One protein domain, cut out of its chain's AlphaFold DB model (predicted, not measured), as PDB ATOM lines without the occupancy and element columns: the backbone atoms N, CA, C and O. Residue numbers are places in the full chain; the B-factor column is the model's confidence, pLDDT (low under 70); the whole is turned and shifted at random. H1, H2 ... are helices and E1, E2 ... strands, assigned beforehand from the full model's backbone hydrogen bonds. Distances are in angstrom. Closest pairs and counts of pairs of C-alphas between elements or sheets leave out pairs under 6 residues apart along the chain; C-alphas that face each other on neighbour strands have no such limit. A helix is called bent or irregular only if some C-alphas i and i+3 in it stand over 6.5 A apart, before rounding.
ATOM      1  N   GLU A  44     289.153 182.724 356.896       84.75
ATOM      2  CA  GLU A  44     289.452 181.726 357.923       84.75
ATOM      3  C   GLU A  44     288.766 180.393 357.636       84.75
ATOM      4  O   GLU A  44     289.366 179.329 357.801       84.75
ATOM      5  N   LYS A  45     287.518 180.434 357.152       85.38
ATOM      6  CA  LYS A  45     286.810 179.222 356.723       85.38
ATOM      7  C   LYS A  45     287.523 178.577 355.535       85.38
ATOM      8  O   LYS A  45     287.781 177.376 355.559       85.38
ATOM      9  N   LYS A  46     287.909 179.386 354.544       88.12
ATOM     10  CA  LYS A  46     288.679 178.921 353.382       88.12
ATOM     11  C   LYS A  46     290.021 178.317 353.806       88.12
ATOM     12  O   LYS A  46     290.393 177.262 353.301       88.12
ATOM     13  N   LEU A  47     290.718 178.941 354.757       90.75
ATOM     14  CA  LEU A  47     291.979 178.440 355.299       90.75
ATOM     15  C   LEU A  47     291.801 177.056 355.937       90.75
ATOM     16  O   LEU A  47     292.552 176.137 355.616       90.75
ATOM     17  N   LYS A  48     290.776 176.881 356.783       89.19
ATOM     18  CA  LYS A  48     290.458 175.586 357.415       89.19
ATOM     19  C   LYS A  48     290.141 174.499 356.381       89.19
ATOM     20  O   LYS A  48     290.617 173.373 356.517       89.19
ATOM     21  N   GLU A  49     289.382 174.833 355.339       89.62
ATOM     22  CA  GLU A  49     289.079 173.910 354.236       89.62
ATOM     23  C   GLU A  49     290.362 173.460 353.518       89.62
ATOM     24  O   GLU A  49     290.598 172.257 353.382       89.62
ATOM     25  N   ILE A  50     291.231 174.403 353.134       91.19
ATOM     26  CA  ILE A  50     292.507 174.095 352.468       91.19
ATOM     27  C   ILE A  50     293.412 173.243 353.375       91.19
ATOM     28  O   ILE A  50     293.977 172.243 352.925       91.19
ATOM     29  N   PHE A  51     293.507 173.594 354.663       93.62
ATOM     30  CA  PHE A  51     294.285 172.840 355.648       93.62
ATOM     31  C   PHE A  51     293.814 171.396 355.739       93.62
ATOM     32  O   PHE A  51     294.633 170.487 355.650       93.62
ATOM     33  N   SER A  52     292.504 171.172 355.864       91.25
ATOM     34  CA  SER A  52     291.952 169.818 355.967       91.25
ATOM     35  C   SER A  52     292.317 168.948 354.757       91.25
ATOM     36  O   SER A  52     292.739 167.801 354.925       91.25
ATOM     37  N   GLY A  53     292.255 169.520 353.547       92.44
ATOM     38  CA  GLY A  53     292.624 168.840 352.308       92.44
ATOM     39  C   GLY A  53     294.101 168.453 352.275       92.44
ATOM     40  O   GLY A  53     294.424 167.309 351.961       92.44
ATOM     41  N   PHE A  54     294.994 169.364 352.657       93.44
ATOM     42  CA  PHE A  54     296.433 169.099 352.687       93.44
ATOM     43  C   PHE A  54     296.825 168.116 353.786       93.44
ATOM     44  O   PHE A  54     297.472 167.109 353.516       93.44
ATOM     45  N   ILE A  55     296.350 168.342 355.011       93.94
ATOM     46  CA  ILE A  55     296.618 167.474 356.159       93.94
ATOM     47  C   ILE A  55     296.179 166.038 355.864       93.94
ATOM     48  O   ILE A  55     296.852 165.096 356.282       93.94
ATOM     49  N   SER A  56     295.073 165.829 355.141       92.50
ATOM     50  CA  SER A  56     294.582 164.485 354.803       92.50
ATOM     51  C   SER A  56     295.571 163.649 353.975       92.50
ATOM     52  O   SER A  56     295.560 162.426 354.104       92.50
ATOM     53  N   GLN A  57     296.469 164.287 353.217       93.56
ATOM     54  CA  GLN A  57     297.400 163.629 352.290       93.56
ATOM     55  C   GLN A  57     298.614 162.999 352.984       93.56
ATOM     56  O   GLN A  57     299.281 162.152 352.397       93.56
ATOM     57  N   PHE A  58     298.894 163.377 354.233       92.44
ATOM     58  CA  PHE A  58     300.101 162.961 354.940       92.44
ATOM     59  C   PHE A  58     299.786 162.079 356.152       92.44
ATOM     60  O   PHE A  58     298.878 162.365 356.940       92.44
ATOM     61  N   SER A  59     300.560 161.010 356.328       90.69
ATOM     62  CA  SER A  59     300.530 160.146 357.518       90.69
ATOM     63  C   SER A  59     301.493 160.591 358.621       90.69
ATOM     64  O   SER A  59     301.358 160.137 359.751       90.69
ATOM     65  N   GLU A  60     302.446 161.462 358.294       90.31
ATOM     66  CA  GLU A  60     303.476 162.013 359.183       90.31
ATOM     67  C   GLU A  60     303.631 163.521 358.921       90.31
ATOM     68  O   GLU A  60     302.986 164.063 358.023       90.31
ATOM     69  N   PHE A  61     304.467 164.220 359.695       89.56
ATOM     70  CA  PHE A  61     304.757 165.627 359.410       89.56
ATOM     71  C   PHE A  61     305.500 165.763 358.069       89.56
ATOM     72  O   PHE A  61     306.498 165.067 357.863       89.56
ATOM     73  N   PRO A  62     305.074 166.673 357.177       92.06
ATOM     74  CA  PRO A  62     305.839 166.990 355.978       92.06
ATOM     75  C   PRO A  62     307.151 167.718 356.336       92.06
ATOM     76  O   PRO A  62     307.314 168.225 357.454       92.06
ATOM     77  N   PRO A  63     308.097 167.828 355.387       90.75
ATOM     78  CA  PRO A  63     309.269 168.677 355.538       90.75
ATOM     79  C   PRO A  63     308.890 170.113 355.929       90.75
ATOM     80  O   PRO A  63     307.997 170.723 355.343       90.75
ATOM     81  N   THR A  64     309.628 170.697 356.873       88.88
ATOM     82  CA  THR A  64     309.347 172.045 357.405       88.88
ATOM     83  C   THR A  64     309.349 173.135 356.331       88.88
ATOM     84  O   THR A  64     308.577 174.084 356.424       88.88
ATOM     85  N   LYS A  65     310.157 172.990 355.275       90.00
ATOM     86  CA  LYS A  65     310.148 173.904 354.123       90.00
ATOM     87  C   LYS A  65     308.856 173.808 353.306       90.00
ATOM     88  O   LYS A  65     308.304 174.833 352.921       90.00
ATOM     89  N   GLU A  66     308.356 172.596 353.069       92.12
ATOM     90  CA  GLU A  66     307.093 172.379 352.351       92.12
ATOM     91  C   GLU A  66     305.914 172.942 353.152       92.12
ATOM     92  O   GLU A  66     305.067 173.639 352.599       92.12
ATOM     93  N   MET A  67     305.924 172.734 354.471       92.19
ATOM     94  CA  MET A  67     304.933 173.303 355.384       92.19
ATOM     95  C   MET A  67     304.927 174.834 355.377       92.19
ATOM     96  O   MET A  67     303.857 175.433 355.269       92.19
ATOM     97  N   ALA A  68     306.103 175.466 355.440       92.56
ATOM     98  CA  ALA A  68     306.232 176.921 355.386       92.56
ATOM     99  C   ALA A  68     305.717 177.489 354.049       92.56
ATOM    100  O   ALA A  68     304.892 178.406 354.041       92.56
ATOM    101  N   ILE A  69     306.131 176.901 352.919       93.12
ATOM    102  CA  ILE A  69     305.689 177.322 351.577       93.12
ATOM    103  C   ILE A  69     304.175 177.162 351.428       93.12
ATOM    104  O   ILE A  69     303.496 178.072 350.944       93.12
ATOM    105  N   PHE A  70     303.638 176.016 351.850       94.62
ATOM    106  CA  PHE A  70     302.210 175.746 351.776       94.62
ATOM    107  C   PHE A  70     301.412 176.738 352.629       94.62
ATOM    108  O   PHE A  70     300.473 177.347 352.121       94.62
ATOM    109  N   ALA A  71     301.814 176.970 353.883       93.75
ATOM    110  CA  ALA A  71     301.154 177.920 354.776       93.75
ATOM    111  C   ALA A  71     301.147 179.351 354.212       93.75
ATOM    112  O   ALA A  71     300.102 180.007 354.210       93.75
ATOM    113  N   MET A  72     302.281 179.810 353.669       93.62
ATOM    114  CA  MET A  72     302.385 181.107 352.994       93.62
ATOM    115  C   MET A  72     301.403 181.199 351.816       93.62
ATOM    116  O   MET A  72     300.631 182.155 351.732       93.62
ATOM    117  N   ASN A  73     301.405 180.211 350.914       93.56
ATOM    118  CA  ASN A  73     300.528 180.213 349.739       93.56
ATOM    119  C   ASN A  73     299.045 180.172 350.135       93.56
ATOM    120  O   ASN A  73     298.244 180.912 349.568       93.56
ATOM    121  N   CYS A  74     298.693 179.377 351.148       93.00
ATOM    122  CA  CYS A  74     297.329 179.302 351.671       93.00
ATOM    123  C   CYS A  74     296.854 180.641 352.227       93.00
ATOM    124  O   CYS A  74     295.730 181.052 351.950       93.00
ATOM    125  N   TYR A  75     297.702 181.333 352.989       93.81
ATOM    126  CA  TYR A  75     297.380 182.661 353.501       93.81
ATOM    127  C   TYR A  75     297.205 183.676 352.361       93.81
ATOM    128  O   TYR A  75     296.226 184.422 352.339       93.81
ATOM    129  N   ILE A  76     298.109 183.679 351.377       91.69
ATOM    130  CA  ILE A  76     298.013 184.572 350.212       91.69
ATOM    131  C   ILE A  76     296.707 184.326 349.443       91.69
ATOM    132  O   ILE A  76     296.017 185.289 349.104       91.69
ATOM    133  N   GLU A  77     296.331 183.063 349.224       91.25
ATOM    134  CA  GLU A  77     295.080 182.688 348.554       91.25
ATOM    135  C   GLU A  77     293.845 183.083 349.381       91.25
ATOM    136  O   GLU A  77     292.917 183.702 348.853       91.25
ATOM    137  N   ALA A  78     293.829 182.757 350.675       90.19
ATOM    138  CA  ALA A  78     292.686 182.974 351.560       90.19
ATOM    139  C   ALA A  78     292.438 184.457 351.890       90.19
ATOM    140  O   ALA A  78     291.293 184.856 352.076       90.19
ATOM    141  N   TRP A  79     293.475 185.295 351.929       90.00
ATOM    142  CA  TRP A  79     293.333 186.746 352.127       90.00
ATOM    143  C   TRP A  79     293.440 187.552 350.829       90.00
ATOM    144  O   TRP A  79     293.339 188.779 350.867       90.00
ATOM    145  N   ARG A  80     293.614 186.877 349.681       90.69
ATOM    146  CA  ARG A  80     293.774 187.485 348.347       90.69
ATOM    147  C   ARG A  80     294.833 188.590 348.341       90.69
ATOM    148  O   ARG A  80     294.614 189.688 347.826       90.69
ATOM    149  N   VAL A  81     295.966 188.314 348.980       89.88
ATOM    150  CA  VAL A  81     297.054 189.283 349.134       89.88
ATOM    151  C   VAL A  81     297.768 189.435 347.792       89.88
ATOM    152  O   VAL A  81     298.218 188.452 347.217       89.88
ATOM    153  N   SER A  82     297.873 190.662 347.281       90.31
ATOM    154  CA  SER A  82     298.616 190.937 346.048       90.31
ATOM    155  C   SER A  82     300.124 190.985 346.294       90.31
ATOM    156  O   SER A  82     300.566 191.381 347.375       90.31
ATOM    157  N   ASP A  83     300.921 190.688 345.266       88.19
ATOM    158  CA  ASP A  83     302.389 190.750 345.345       88.19
ATOM    159  C   ASP A  83     302.891 192.133 345.784       88.19
ATOM    160  O   ASP A  83     303.784 192.243 346.621       88.19
ATOM    161  N   GLN A  84     302.249 193.207 345.311       88.19
ATOM    162  CA  GLN A  84     302.590 194.569 345.726       88.19
ATOM    163  C   GLN A  84     302.380 194.786 347.231       88.19
ATOM    164  O   GLN A  84     303.185 195.455 347.879       88.19
ATOM    165  N   LYS A  85     301.309 194.220 347.803       88.88
ATOM    166  CA  LYS A  85     301.050 194.301 349.244       88.88
ATOM    167  C   LYS A  85     302.055 193.465 350.033       88.88
ATOM    168  O   LYS A  85     302.474 193.896 351.104       88.88
ATOM    169  N   VAL A  86     302.472 192.316 349.495       89.06
ATOM    170  CA  VAL A  86     303.543 191.508 350.092       89.06
ATOM    171  C   VAL A  86     304.840 192.300 350.189       89.06
ATOM    172  O   VAL A  86     305.435 192.340 351.259       89.06
ATOM    173  N   ILE A  87     305.244 192.971 349.111       88.44
ATOM    174  CA  ILE A  87     306.486 193.754 349.078       88.44
ATOM    175  C   ILE A  87     306.396 194.970 350.010       88.44
ATOM    176  O   ILE A  87     307.300 195.205 350.807       88.44
ATOM    177  N   ASN A  88     305.295 195.724 349.944       88.88
ATOM    178  CA  ASN A  88     305.144 196.963 350.713       88.88
ATOM    179  C   ASN A  88     304.995 196.724 352.225       88.88
ATOM    180  O   ASN A  88     305.310 197.609 353.016       88.88
ATOM    181  N   GLU A  89     304.476 195.562 352.631       92.00
ATOM    182  CA  GLU A  89     304.193 195.234 354.031       92.00
ATOM    183  C   GLU A  89     304.856 193.917 354.466       92.00
ATOM    184  O   GLU A  89     304.254 193.147 355.220       92.00
ATOM    185  N   ILE A  90     306.078 193.647 353.995       88.94
ATOM    186  CA  ILE A  90     306.747 192.350 354.190       88.94
ATOM    187  C   ILE A  90     306.858 191.945 355.661       88.94
ATOM    188  O   ILE A  90     306.537 190.808 355.993       88.94
ATOM    189  N   ASP A  91     307.190 192.874 356.562       88.81
ATOM    190  CA  ASP A  91     307.285 192.587 358.001       88.81
ATOM    191  C   ASP A  91     305.951 192.083 358.568       88.81
ATOM    192  O   ASP A  91     305.900 191.117 359.332       88.81
ATOM    193  N   LYS A  92     304.838 192.700 358.148       92.06
ATOM    194  CA  LYS A  92     303.493 192.281 358.564       92.06
ATOM    195  C   LYS A  92     303.106 190.950 357.929       92.06
ATOM    196  O   LYS A  92     302.489 190.123 358.599       92.06
ATOM    197  N   GLN A  93     303.438 190.743 356.653       92.06
ATOM    198  CA  GLN A  93     303.135 189.484 355.974       92.06
ATOM    199  C   GLN A  93     303.904 188.320 356.592       92.06
ATOM    200  O   GLN A  93     303.314 187.270 356.821       92.06
ATOM    201  N   LEU A  94     305.172 188.521 356.945       91.88
ATOM    202  CA  LEU A  94     306.015 187.501 357.557       91.88
ATOM    203  C   LEU A  94     305.438 187.012 358.888       91.88
ATOM    204  O   LEU A  94     305.342 185.807 359.111       91.88
ATOM    205  N   LEU A  95     304.962 187.932 359.735       91.75
ATOM    206  CA  LEU A  95     304.257 187.574 360.970       91.75
ATOM    207  C   LEU A  95     303.013 186.724 360.686       91.75
ATOM    208  O   LEU A  95     302.774 185.734 361.376       91.75
ATOM    209  N   LYS A  96     302.246 187.071 359.648       93.75
ATOM    210  CA  LYS A  96     301.050 186.319 359.256       93.75
ATOM    211  C   LYS A  96     301.362 184.956 358.654       93.75
ATOM    212  O   LYS A  96     300.618 184.006 358.901       93.75
ATOM    213  N   TRP A  97     302.461 184.822 357.922       94.12
ATOM    214  CA  TRP A  97     302.913 183.534 357.398       94.12
ATOM    215  C   TRP A  97     303.378 182.609 358.519       94.12
ATOM    216  O   TRP A  97     302.961 181.454 358.545       94.12
ATOM    217  N   ILE A  98     304.142 183.128 359.486       91.50
ATOM    218  CA  ILE A  98     304.578 182.377 360.674       91.50
ATOM    219  C   ILE A  98     303.371 181.945 361.515       91.50
ATOM    220  O   ILE A  98     303.285 180.790 361.930       91.50
ATOM    221  N   GLU A  99     302.405 182.841 361.736       92.06
ATOM    222  CA  GLU A  99     301.160 182.522 362.447       92.06
ATOM    223  C   GLU A  99     300.361 181.426 361.719       92.06
ATOM    224  O   GLU A  99     299.899 180.464 362.336       92.06
ATOM    225  N   THR A 100     300.244 181.529 360.393       93.88
ATOM    226  CA  THR A 100     299.537 180.540 359.568       93.88
ATOM    227  C   THR A 100     300.242 179.181 359.580       93.88
ATOM    228  O   THR A 100     299.583 178.151 359.718       93.88
ATOM    229  N   GLU A 101     301.572 179.162 359.483       94.38
ATOM    230  CA  GLU A 101     302.384 177.944 359.581       94.38
ATOM    231  C   GLU A 101     302.230 177.285 360.951       94.38
ATOM    232  O   GLU A 101     302.043 176.072 361.034       94.38
ATOM    233  N   PHE A 102     302.244 178.077 362.025       91.62
ATOM    234  CA  PHE A 102     302.028 177.567 363.373       91.62
ATOM    235  C   PHE A 102     300.638 176.936 363.528       91.62
ATOM    236  O   PHE A 102     300.517 175.847 364.090       91.62
ATOM    237  N   ASN A 103     299.595 177.567 362.982       92.94
ATOM    238  CA  ASN A 103     298.241 177.008 362.993       92.94
ATOM    239  C   ASN A 103     298.152 175.696 362.197       92.94
ATOM    240  O   ASN A 103     297.517 174.742 362.651       92.94
ATOM    241  N   LEU A 104     298.831 175.616 361.049       94.31
ATOM    242  CA  LEU A 104     298.935 174.387 360.263       94.31
ATOM    243  C   LEU A 104     299.668 173.282 361.036       94.31
ATOM    244  O   LEU A 104     299.188 172.150 361.086       94.31
ATOM    245  N   PHE A 105     300.796 173.611 361.673       93.25
ATOM    246  CA  PHE A 105     301.545 172.686 362.526       93.25
ATOM    247  C   PHE A 105     300.656 172.120 363.632       93.25
ATOM    248  O   PHE A 105     300.641 170.912 363.852       93.25
ATOM    249  N   LYS A 106     299.880 172.979 364.300       91.75
ATOM    250  CA  LYS A 106     298.969 172.577 365.377       91.75
ATOM    251  C   LYS A 106     297.892 171.610 364.885       91.75
ATOM    252  O   LYS A 106     297.631 170.606 365.535       91.75
ATOM    253  N   ALA A 107     297.322 171.867 363.710       92.88
ATOM    254  CA  ALA A 107     296.328 170.980 363.110       92.88
ATOM    255  C   ALA A 107     296.923 169.607 362.722       92.88
ATOM    256  O   ALA A 107     296.272 168.572 362.882       92.88
ATOM    257  N   PHE A 108     298.183 169.568 362.270       93.31
ATOM    258  CA  PHE A 108     298.925 168.314 362.098       93.31
ATOM    259  C   PHE A 108     299.177 167.601 363.427       93.31
ATOM    260  O   PHE A 108     298.974 166.392 363.519       93.31
ATOM    261  N   GLU A 109     299.604 168.345 364.445       91.88
ATOM    262  CA  GLU A 109     299.870 167.839 365.790       91.88
ATOM    263  C   GLU A 109     298.631 167.149 366.368       91.88
ATOM    264  O   GLU A 109     298.709 166.006 366.817       91.88
ATOM    265  N   GLU A 110     297.475 167.804 366.265       91.31
ATOM    266  CA  GLU A 110     296.184 167.248 366.662       91.31
ATOM    267  C   GLU A 110     295.901 165.942 365.914       91.31
ATOM    268  O   GLU A 110     295.711 164.907 366.555       91.31
ATOM    269  N   LYS A 111     295.959 165.928 364.575       91.38
ATOM    270  CA  LYS A 111     295.713 164.705 363.791       91.38
ATOM    271  C   LYS A 111     296.646 163.555 364.183       91.38
ATOM    272  O   LYS A 111     296.189 162.425 364.368       91.38
ATOM    273  N   LEU A 112     297.949 163.818 364.237       90.31
ATOM    274  CA  LEU A 112     298.969 162.779 364.369       90.31
ATOM    275  C   LEU A 112     299.040 162.230 365.789       90.31
ATOM    276  O   LEU A 112     299.254 161.031 365.967       90.31
ATOM    277  N   TYR A 113     298.831 163.081 366.791       89.94
ATOM    278  CA  TYR A 113     298.987 162.701 368.190       89.94
ATOM    279  C   TYR A 113     297.669 162.360 368.882       89.94
ATOM    280  O   TYR A 113     297.711 161.841 369.993       89.94
ATOM    281  N   THR A 114     296.507 162.546 368.238       86.88
ATOM    282  CA  THR A 114     295.199 162.138 368.799       86.88
ATOM    283  C   THR A 114     295.208 160.691 369.303       86.88
ATOM    284  O   THR A 114     294.670 160.404 370.373       86.88
ATOM    285  N   LYS A 115     295.854 159.764 368.582       80.50
ATOM    286  CA  LYS A 115     295.945 158.357 369.013       80.50
ATOM    287  C   LYS A 115     296.764 158.216 370.299       80.50
ATOM    288  O   LYS A 115     296.318 157.589 371.249       80.50
ATOM    289  N   GLN A 116     297.931 158.844 370.369       81.38
ATOM    290  CA  GLN A 116     298.788 158.819 371.556       81.38
ATOM    291  C   GLN A 116     298.171 159.567 372.747       81.38
ATOM    292  O   GLN A 116     298.428 159.191 373.882       81.38
ATOM    293  N   LEU A 117     297.330 160.579 372.511       78.50
ATOM    294  CA  LEU A 117     296.595 161.291 373.565       78.50
ATOM    295  C   LEU A 117     295.417 160.484 374.132       78.50
ATOM    296  O   LEU A 117     294.996 160.729 375.259       78.50
ATOM    297  N   THR A 118     294.876 159.536 373.363       82.12
ATOM    298  CA  THR A 118     293.728 158.702 373.764       82.12
ATOM    299  C   THR A 118     294.134 157.359 374.372       82.12
ATOM    300  O   THR A 118     293.292 156.666 374.944       82.12
ATOM    301  N   HIS A 119     295.417 156.998 374.307       81.75
ATOM    302  CA  HIS A 119     295.966 155.796 374.925       81.75
ATOM    303  C   HIS A 119     296.755 156.125 376.198       81.75
ATOM    304  O   HIS A 119     297.460 157.126 376.281       81.75
ATOM    305  N   LEU A 120     296.646 155.256 377.207       81.44
ATOM    306  CA  LEU A 120     297.439 155.365 378.430       81.44
ATOM    307  C   LEU A 120     298.888 154.950 378.145       81.44
ATOM    308  O   LEU A 120     299.122 153.884 377.576       81.44
ATOM    309  N   PHE A 121     299.849 155.765 378.579       87.88
ATOM    310  CA  PHE A 121     301.263 155.390 378.569       87.88
ATOM    311  C   PHE A 121     301.502 154.200 379.505       87.88
ATOM    312  O   PHE A 121     300.952 154.138 380.607       87.88
ATOM    313  N   THR A 122     302.353 153.268 379.085       89.31
ATOM    314  CA  THR A 122     302.671 152.054 379.854       89.31
ATOM    315  C   THR A 122     303.707 152.306 380.953       89.31
ATOM    316  O   THR A 122     303.835 151.510 381.883       89.31
ATOM    317  N   SER A 123     304.445 153.420 380.875       92.31
ATOM    318  CA  SER A 123     305.425 153.840 381.882       92.31
ATOM    319  C   SER A 123     305.657 155.354 381.873       92.31
ATOM    320  O   SER A 123     305.410 156.037 380.877       92.31
ATOM    321  N   ILE A 124     306.218 155.875 382.971       91.75
ATOM    322  CA  ILE A 124     306.667 157.275 383.069       91.75
ATOM    323  C   ILE A 124     307.719 157.583 381.994       91.75
ATOM    324  O   ILE A 124     307.713 158.659 381.403       91.75
ATOM    325  N   GLU A 125     308.617 156.638 381.705       93.06
ATOM    326  CA  GLU A 125     309.677 156.837 380.716       93.06
ATOM    327  C   GLU A 125     309.114 157.002 379.295       93.06
ATOM    328  O   GLU A 125     309.584 157.855 378.540       93.06
ATOM    329  N   GLU A 126     308.079 156.239 378.939       90.94
ATOM    330  CA  GLU A 126     307.382 156.368 377.655       90.94
ATOM    331  C   GLU A 126     306.721 157.748 377.508       90.94
ATOM    332  O   GLU A 126     306.906 158.423 376.491       90.94
ATOM    333  N   GLN A 127     306.036 158.213 378.555       91.06
ATOM    334  CA  GLN A 127     305.425 159.544 378.587       91.06
ATOM    335  C   GLN A 127     306.467 160.662 378.419       91.06
ATOM    336  O   GLN A 127     306.261 161.612 377.654       91.06
ATOM    337  N   VAL A 128     307.601 160.561 379.121       92.31
ATOM    338  CA  VAL A 128     308.692 161.543 379.032       92.31
ATOM    339  C   VAL A 128     309.314 161.539 377.634       92.31
ATOM    340  O   VAL A 128     309.554 162.610 377.070       92.31
ATOM    341  N   LYS A 129     309.532 160.361 377.034       91.50
ATOM    342  CA  LYS A 129     310.047 160.235 375.658       91.50
ATOM    343  C   LYS A 129     309.119 160.900 374.650       91.50
ATOM    344  O   LYS A 129     309.588 161.701 373.841       91.50
ATOM    345  N   PHE A 130     307.819 160.630 374.737       90.06
ATOM    346  CA  PHE A 130     306.825 161.259 373.871       90.06
ATOM    347  C   PHE A 130     306.815 162.785 374.035       90.06
ATOM    348  O   PHE A 130     306.929 163.517 373.053       90.06
ATOM    349  N   SER A 131     306.791 163.280 375.274       90.12
ATOM    350  CA  SER A 131     306.794 164.723 375.559       90.12
ATOM    351  C   SER A 131     308.036 165.426 374.996       90.12
ATOM    352  O   SER A 131     307.935 166.495 374.392       90.12
ATOM    353  N   ASN A 132     309.213 164.807 375.136       91.25
ATOM    354  CA  ASN A 132     310.462 165.338 374.588       91.25
ATOM    355  C   ASN A 132     310.479 165.330 373.056       91.25
ATOM    356  O   ASN A 132     310.976 166.280 372.449       91.25
ATOM    357  N   MET A 133     309.926 164.292 372.426       90.38
ATOM    358  CA  MET A 133     309.782 164.230 370.969       90.38
ATOM    359  C   MET A 133     308.940 165.405 370.455       90.38
ATOM    360  O   MET A 133     309.394 166.136 369.571       90.38
ATOM    361  N   VAL A 134     307.765 165.636 371.051       89.06
ATOM    362  CA  VAL A 134     306.877 166.756 370.693       89.06
ATOM    363  C   VAL A 134     307.580 168.102 370.894       89.06
ATOM    364  O   VAL A 134     307.587 168.950 369.999       89.06
ATOM    365  N   LEU A 135     308.246 168.289 372.039       88.50
ATOM    366  CA  LEU A 135     308.982 169.518 372.342       88.50
ATOM    367  C   LEU A 135     310.093 169.796 371.317       88.50
ATOM    368  O   LEU A 135     310.258 170.932 370.867       88.50
ATOM    369  N   ASN A 136     310.858 168.770 370.944       85.94
ATOM    370  CA  ASN A 136     311.944 168.900 369.974       85.94
ATOM    371  C   ASN A 136     311.421 169.182 368.562       85.94
ATOM    372  O   ASN A 136     312.020 169.990 367.849       85.94
ATOM    373  N   CYS A 137     310.284 168.595 368.182       86.06
ATOM    374  CA  CYS A 137     309.617 168.888 366.915       86.06
ATOM    375  C   CYS A 137     309.221 170.373 366.829       86.06
ATOM    376  O   CYS A 137     309.619 171.066 365.891       86.06
ATOM    377  N   ARG A 138     308.561 170.904 367.871       88.00
ATOM    378  CA  ARG A 138     308.185 172.328 367.964       88.00
ATOM    379  C   ARG A 138     309.396 173.263 367.885       88.00
ATOM    380  O   ARG A 138     309.359 174.248 367.152       88.00
ATOM    381  N   LYS A 139     310.487 172.942 368.593       82.00
ATOM    382  CA  LYS A 139     311.744 173.716 368.532       82.00
ATOM    383  C   LYS A 139     312.349 173.716 367.129       82.00
ATOM    384  O   LYS A 139     312.803 174.758 366.666       82.00
ATOM    385  N   SER A 140     312.352 172.566 366.455       81.38
ATOM    386  CA  SER A 140     312.886 172.446 365.095       81.38
ATOM    387  C   SER A 140     312.059 173.241 364.082       81.38
ATOM    388  O   SER A 140     312.637 173.931 363.242       81.38
ATOM    389  N   CYS A 141     310.728 173.196 364.203       80.75
ATOM    390  CA  CYS A 141     309.814 173.971 363.366       80.75
ATOM    391  C   CYS A 141     310.031 175.478 363.563       80.75
ATOM    392  O   CYS A 141     310.310 176.194 362.603       80.75
ATOM    393  N   ALA A 142     310.007 175.949 364.814       80.06
ATOM    394  CA  ALA A 142     310.190 177.366 365.132       80.06
ATOM    395  C   ALA A 142     311.570 177.899 364.712       80.06
ATOM    396  O   ALA A 142     311.672 179.019 364.222       80.06
ATOM    397  N   GLY A 143     312.627 177.094 364.867       80.94
ATOM    398  CA  GLY A 143     313.993 177.508 364.543       80.94
ATOM    399  C   GLY A 143     314.246 177.737 363.051       80.94
ATOM    400  O   GLY A 143     315.108 178.540 362.716       80.94
ATOM    401  N   LYS A 144     313.507 177.058 362.163       84.50
ATOM    402  CA  LYS A 144     313.697 177.154 360.702       84.50
ATOM    403  C   LYS A 144     312.594 177.915 359.972       84.50
ATOM    404  O   LYS A 144     312.799 178.303 358.830       84.50
ATOM    405  N   SER A 145     311.442 178.123 360.610       86.50
ATOM    406  CA  SER A 145     310.268 178.773 360.013       86.50
ATOM    407  C   SER A 145     310.621 180.118 359.363       86.50
ATOM    408  O   SER A 145     310.448 180.293 358.157       86.50
ATOM    409  N   LEU A 146     311.213 181.036 360.137       86.75
ATOM    410  CA  LEU A 146     311.605 182.359 359.645       86.75
ATOM    411  C   LEU A 146     312.586 182.269 358.468       86.75
ATOM    412  O   LEU A 146     312.447 182.997 357.489       86.75
ATOM    413  N   GLU A 147     313.557 181.359 358.556       87.81
ATOM    414  CA  GLU A 147     314.538 181.146 357.497       87.81
ATOM    415  C   GLU A 147     313.863 180.674 356.203       87.81
ATOM    416  O   GLU A 147     314.084 181.263 355.150       87.81
ATOM    417  N   HIS A 148     312.971 179.684 356.261       90.50
ATOM    418  CA  HIS A 148     312.272 179.204 355.065       90.50
ATOM    419  C   HIS A 148     311.404 180.283 354.405       90.50
ATOM    420  O   HIS A 148     311.358 180.365 353.173       90.50
ATOM    421  N   HIS A 149     310.730 181.120 355.199       90.00
ATOM    422  CA  HIS A 149     309.925 182.222 354.664       90.00
ATOM    423  C   HIS A 149     310.789 183.276 353.973       90.00
ATOM    424  O   HIS A 149     310.460 183.699 352.864       90.00
ATOM    425  N   LEU A 150     311.914 183.659 354.582       88.19
ATOM    426  CA  LEU A 150     312.859 184.607 353.982       88.19
ATOM    427  C   LEU A 150     313.507 184.042 352.717       88.19
ATOM    428  O   LEU A 150     313.549 184.731 351.702       88.19
ATOM    429  N   GLU A 151     313.936 182.778 352.745       87.56
ATOM    430  CA  GLU A 151     314.484 182.080 351.578       87.56
ATOM    431  C   GLU A 151     313.494 182.123 350.404       87.56
ATOM    432  O   GLU A 151     313.842 182.512 349.288       87.56
ATOM    433  N   THR A 152     312.237 181.769 350.674       86.69
ATOM    434  CA  THR A 152     311.177 181.744 349.661       86.69
ATOM    435  C   THR A 152     310.881 183.144 349.127       86.69
ATOM    436  O   THR A 152     310.675 183.322 347.925       86.69
ATOM    437  N   PHE A 153     310.882 184.154 350.000       87.19
ATOM    438  CA  PHE A 153     310.700 185.544 349.596       87.19
ATOM    439  C   PHE A 153     311.848 186.027 348.701       87.19
ATOM    440  O   PHE A 153     311.589 186.555 347.621       87.19
ATOM    441  N   PHE A 154     313.103 185.794 349.091       85.81
ATOM    442  CA  PHE A 154     314.275 186.190 348.303       85.81
ATOM    443  C   PHE A 154     314.301 185.515 346.929       85.81
ATOM    444  O   PHE A 154     314.557 186.189 345.930       85.81
ATOM    445  N   GLN A 155     313.944 184.228 346.856       84.56
ATOM    446  CA  GLN A 155     313.797 183.507 345.585       84.56
ATOM    447  C   GLN A 155     312.726 184.141 344.693       84.56
ATOM    448  O   GLN A 155     312.965 184.347 343.504       84.56
ATOM    449  N   LYS A 156     311.566 184.511 345.258       82.44
ATOM    450  CA  LYS A 156     310.494 185.194 344.512       82.44
ATOM    451  C   LYS A 156     310.900 186.584 344.016       82.44
ATOM    452  O   LYS A 156     310.440 186.992 342.956       82.44
ATOM    453  N   GLN A 157     311.750 187.297 344.756       82.00
ATOM    454  CA  GLN A 157     312.282 188.603 344.349       82.00
ATOM    455  C   GLN A 157     313.462 188.504 343.367       82.00
ATOM    456  O   GLN A 157     313.957 189.529 342.906       82.00
ATOM    457  N   GLY A 158     313.929 187.291 343.041       80.38
ATOM    458  CA  GLY A 158     315.085 187.091 342.166       80.38
ATOM    459  C   GLY A 158     316.408 187.558 342.779       80.38
ATOM    460  O   GLY A 158     317.339 187.879 342.042       80.38
ATOM    461  N   LEU A 159     316.500 187.621 344.112       79.62
ATOM    462  CA  LEU A 159     317.739 187.976 344.802       79.62
ATOM    463  C   LEU A 159     318.731 186.811 344.747       79.62
ATOM    464  O   LEU A 159     318.356 185.650 344.919       79.62
ATOM    465  N   ILE A 160     320.009 187.130 344.550       78.56
ATOM    466  CA  ILE A 160     321.105 186.161 344.626       78.56
ATOM    467  C   ILE A 160     321.561 186.092 346.086       78.56
ATOM    468  O   ILE A 160     322.025 187.084 346.651       78.56
ATOM    469  N   PHE A 161     321.395 184.932 346.719       75.56
ATOM    470  CA  PHE A 161     321.777 184.724 348.114       75.56
ATOM    471  C   PHE A 161     322.267 183.293 348.352       75.56
ATOM    472  O   PHE A 161     321.895 182.362 347.636       75.56
ATOM    473  N   GLU A 162     323.062 183.117 349.406       71.19
ATOM    474  CA  GLU A 162     323.483 181.812 349.912       71.19
ATOM    475  C   GLU A 162     322.826 181.534 351.271       71.19
ATOM    476  O   GLU A 162     322.813 182.387 352.163       71.19
ATOM    477  N   TYR A 163     322.272 180.327 351.427       63.88
ATOM    478  CA  TYR A 163     321.674 179.844 352.673       63.88
ATOM    479  C   TYR A 163     322.687 179.013 353.465       63.88
ATOM    480  O   TYR A 163     323.260 178.061 352.935       63.88
ATOM    481  N   GLN A 164     322.896 179.363 354.736       65.31
ATOM    482  CA  GLN A 164     323.915 178.752 355.602       65.31
ATOM    483  C   GLN A 164     325.337 178.650 355.013       65.31
ATOM    484  O   GLN A 164     325.959 177.585 355.115       65.31
ATOM    485  N   PRO A 165     325.903 179.730 354.444       64.25
ATOM    486  CA  PRO A 165     327.273 179.687 353.968       64.25
ATOM    487  C   PRO A 165     328.247 179.567 355.140       64.25
ATOM    488  O   PRO A 165     328.036 180.105 356.235       64.25
ATOM    489  N   LEU A 166     329.335 178.836 354.902       61.19
ATOM    490  CA  LEU A 166     330.465 178.783 355.819       61.19
ATOM    491  C   LEU A 166     331.223 180.103 355.702       61.19
ATOM    492  O   LEU A 166     331.882 180.356 354.697       61.19
ATOM    493  N   THR A 167     331.125 180.947 356.724       61.50
ATOM    494  CA  THR A 167     331.898 182.190 356.777       61.50
ATOM    495  C   THR A 167     333.268 181.945 357.406       61.50
ATOM    496  O   THR A 167     333.518 180.896 358.013       61.50
ATOM    497  N   GLU A 168     334.155 182.939 357.320       46.72
ATOM    498  CA  GLU A 168     335.439 182.922 358.026       46.72
ATOM    499  C   GLU A 168     335.229 182.541 359.510       46.72
ATOM    500  O   GLU A 168     334.300 183.019 360.169       46.72
ATOM    501  N   ASN A 169     336.058 181.619 360.019       57.94
ATOM    502  CA  ASN A 169     335.935 180.919 361.313       57.94
ATOM    503  C   ASN A 169     334.863 179.813 361.441       57.94
ATOM    504  O   ASN A 169     334.466 179.492 362.565       57.94
ATOM    505  N   ASN A 170     334.426 179.174 360.347       59.34
ATOM    506  CA  ASN A 170     333.511 178.012 360.383       59.34
ATOM    507  C   ASN A 170     332.148 178.309 361.042       59.34
ATOM    508  O   ASN A 170     331.433 177.405 361.486       59.34
ATOM    509  N   LYS A 171     331.782 179.591 361.124       48.12
ATOM    510  CA  LYS A 171     330.481 180.012 361.635       48.12
ATOM    511  C   LYS A 171     329.455 179.874 360.516       48.12
ATOM    512  O   LYS A 171     329.694 180.290 359.387       48.12
ATOM    513  N   LYS A 172     328.307 179.279 360.842       54.97
ATOM    514  CA  LYS A 172     327.137 179.267 359.963       54.97
ATOM    515  C   LYS A 172     326.343 180.539 360.220       54.97
ATOM    516  O   LYS A 172     325.913 180.772 361.350       54.97
ATOM    517  N   THR A 173     326.188 181.363 359.196       55.28
ATOM    518  CA  THR A 173     325.287 182.524 359.219       55.28
ATOM    519  C   THR A 173     323.949 182.132 358.594       55.28
ATOM    520  O   THR A 173     323.902 181.170 357.839       55.28
ATOM    521  N   GLY A 174     322.847 182.807 358.932       60.56
ATOM    522  CA  GLY A 174     321.529 182.449 358.382       60.56
ATOM    523  C   GLY A 174     321.468 182.633 356.860       60.56
ATOM    524  O   GLY A 174     321.202 181.685 356.124       60.56
ATOM    525  N   PHE A 175     321.799 183.838 356.391       58.06
ATOM    526  CA  PHE A 175     321.826 184.204 354.975       58.06
ATOM    527  C   PHE A 175     323.035 185.084 354.667       58.06
ATOM    528  O   PHE A 175     323.411 185.927 355.486       58.06
ATOM    529  N   TYR A 176     323.583 184.933 353.464       63.09
ATOM    530  CA  TYR A 176     324.538 185.868 352.874       63.09
ATOM    531  C   TYR A 176     323.971 186.403 351.561       63.09
ATOM    532  O   TYR A 176     323.550 185.629 350.703       63.09
ATOM    533  N   ILE A 177     323.937 187.725 351.419       61.75
ATOM    534  CA  ILE A 177     323.438 188.406 350.221       61.75
ATOM    535  C   ILE A 177     324.659 188.915 349.458       61.75
ATOM    536  O   ILE A 177     325.430 189.706 350.005       61.75
ATOM    537  N   SER A 178     324.853 188.450 348.221       54.88
ATOM    538  CA  SER A 178     325.906 188.971 347.343       54.88
ATOM    539  C   SER A 178     325.351 190.108 346.486       54.88
ATOM    540  O   SER A 178     324.294 189.942 345.876       54.88
TER     541      SER A 178
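What this domain is: This is residues 44 to 178 of the 179 residues of the protein "EcoRII-C domain-containing protein" of Parabacteroides faecis (UniProt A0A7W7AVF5). Two long helices, H4 and H5, fold back on each other as a loose pair, with H2 crossing H4 and the arm H5b, and H1 packed on H2 and H4. Near H5b is a small hairpin, E1 and E2, whose loop around residue 168 reaches away from the helices. The printed part has 135 residues with five named helices, then two named strands, antiparallel: mostly helix. It is loose, radius of gyration of the C-alphas 17.7 A, spanning 54 by 47 by 23 A.

How they stand to each other: Start with H1, residues 44 to 56, and H2, residues 64 to 79: this helical hairpin touches at Leu 47 and Ala 78, closest C-alphas 5.9 A apart. H3, residues 83 to 88, is close but not clearly touching H4, residues 90 to 118, with C-alphas 86 and 93 closest, 6.2 A apart. H2 touches H4 at a steep tilt of 64 degrees, closest C-alphas Ala 71 and Glu 101, 5.0 A apart. H5, residues 124 to 156, was assigned as one helix by its hydrogen bonds but is bent, C-alphas 143 and 146 being 7.3 A apart. Its arm H5a, residues 124 to 143, is near H4; H5b, residues 146 to 156, touches H2, closest C-alphas Lys 65 and His 148, 5.8 A apart. In the hairpin of E1, residues 161 to 163, and E2, residues 175 to 177, find N 162 and O 176 within hydrogen-bond range, 2.9 A. Every O i to N i+4 pair is within range in H1, H2, H3, H5a and H5b; in H4, 23 of 25.

Where its parts are: Find C-alpha 44 at (289.452, 181.726, 357.923), where H1 begins. From C-alpha 90 at (306.747, 192.350, 354.190), H4 runs 41.0 A, irregular, with C-alphas 112 and 115 7.1 A apart; H5a runs 28.4 A. E2 ends at (323.438, 188.406, 350.221).

The domain as a whole: C-alphas 84 and 123, the farthest apart, are 54.5 A apart. The printed part has no cut; E1 to E2 is a long link. Residues 163 to 178 have pLDDT under 70.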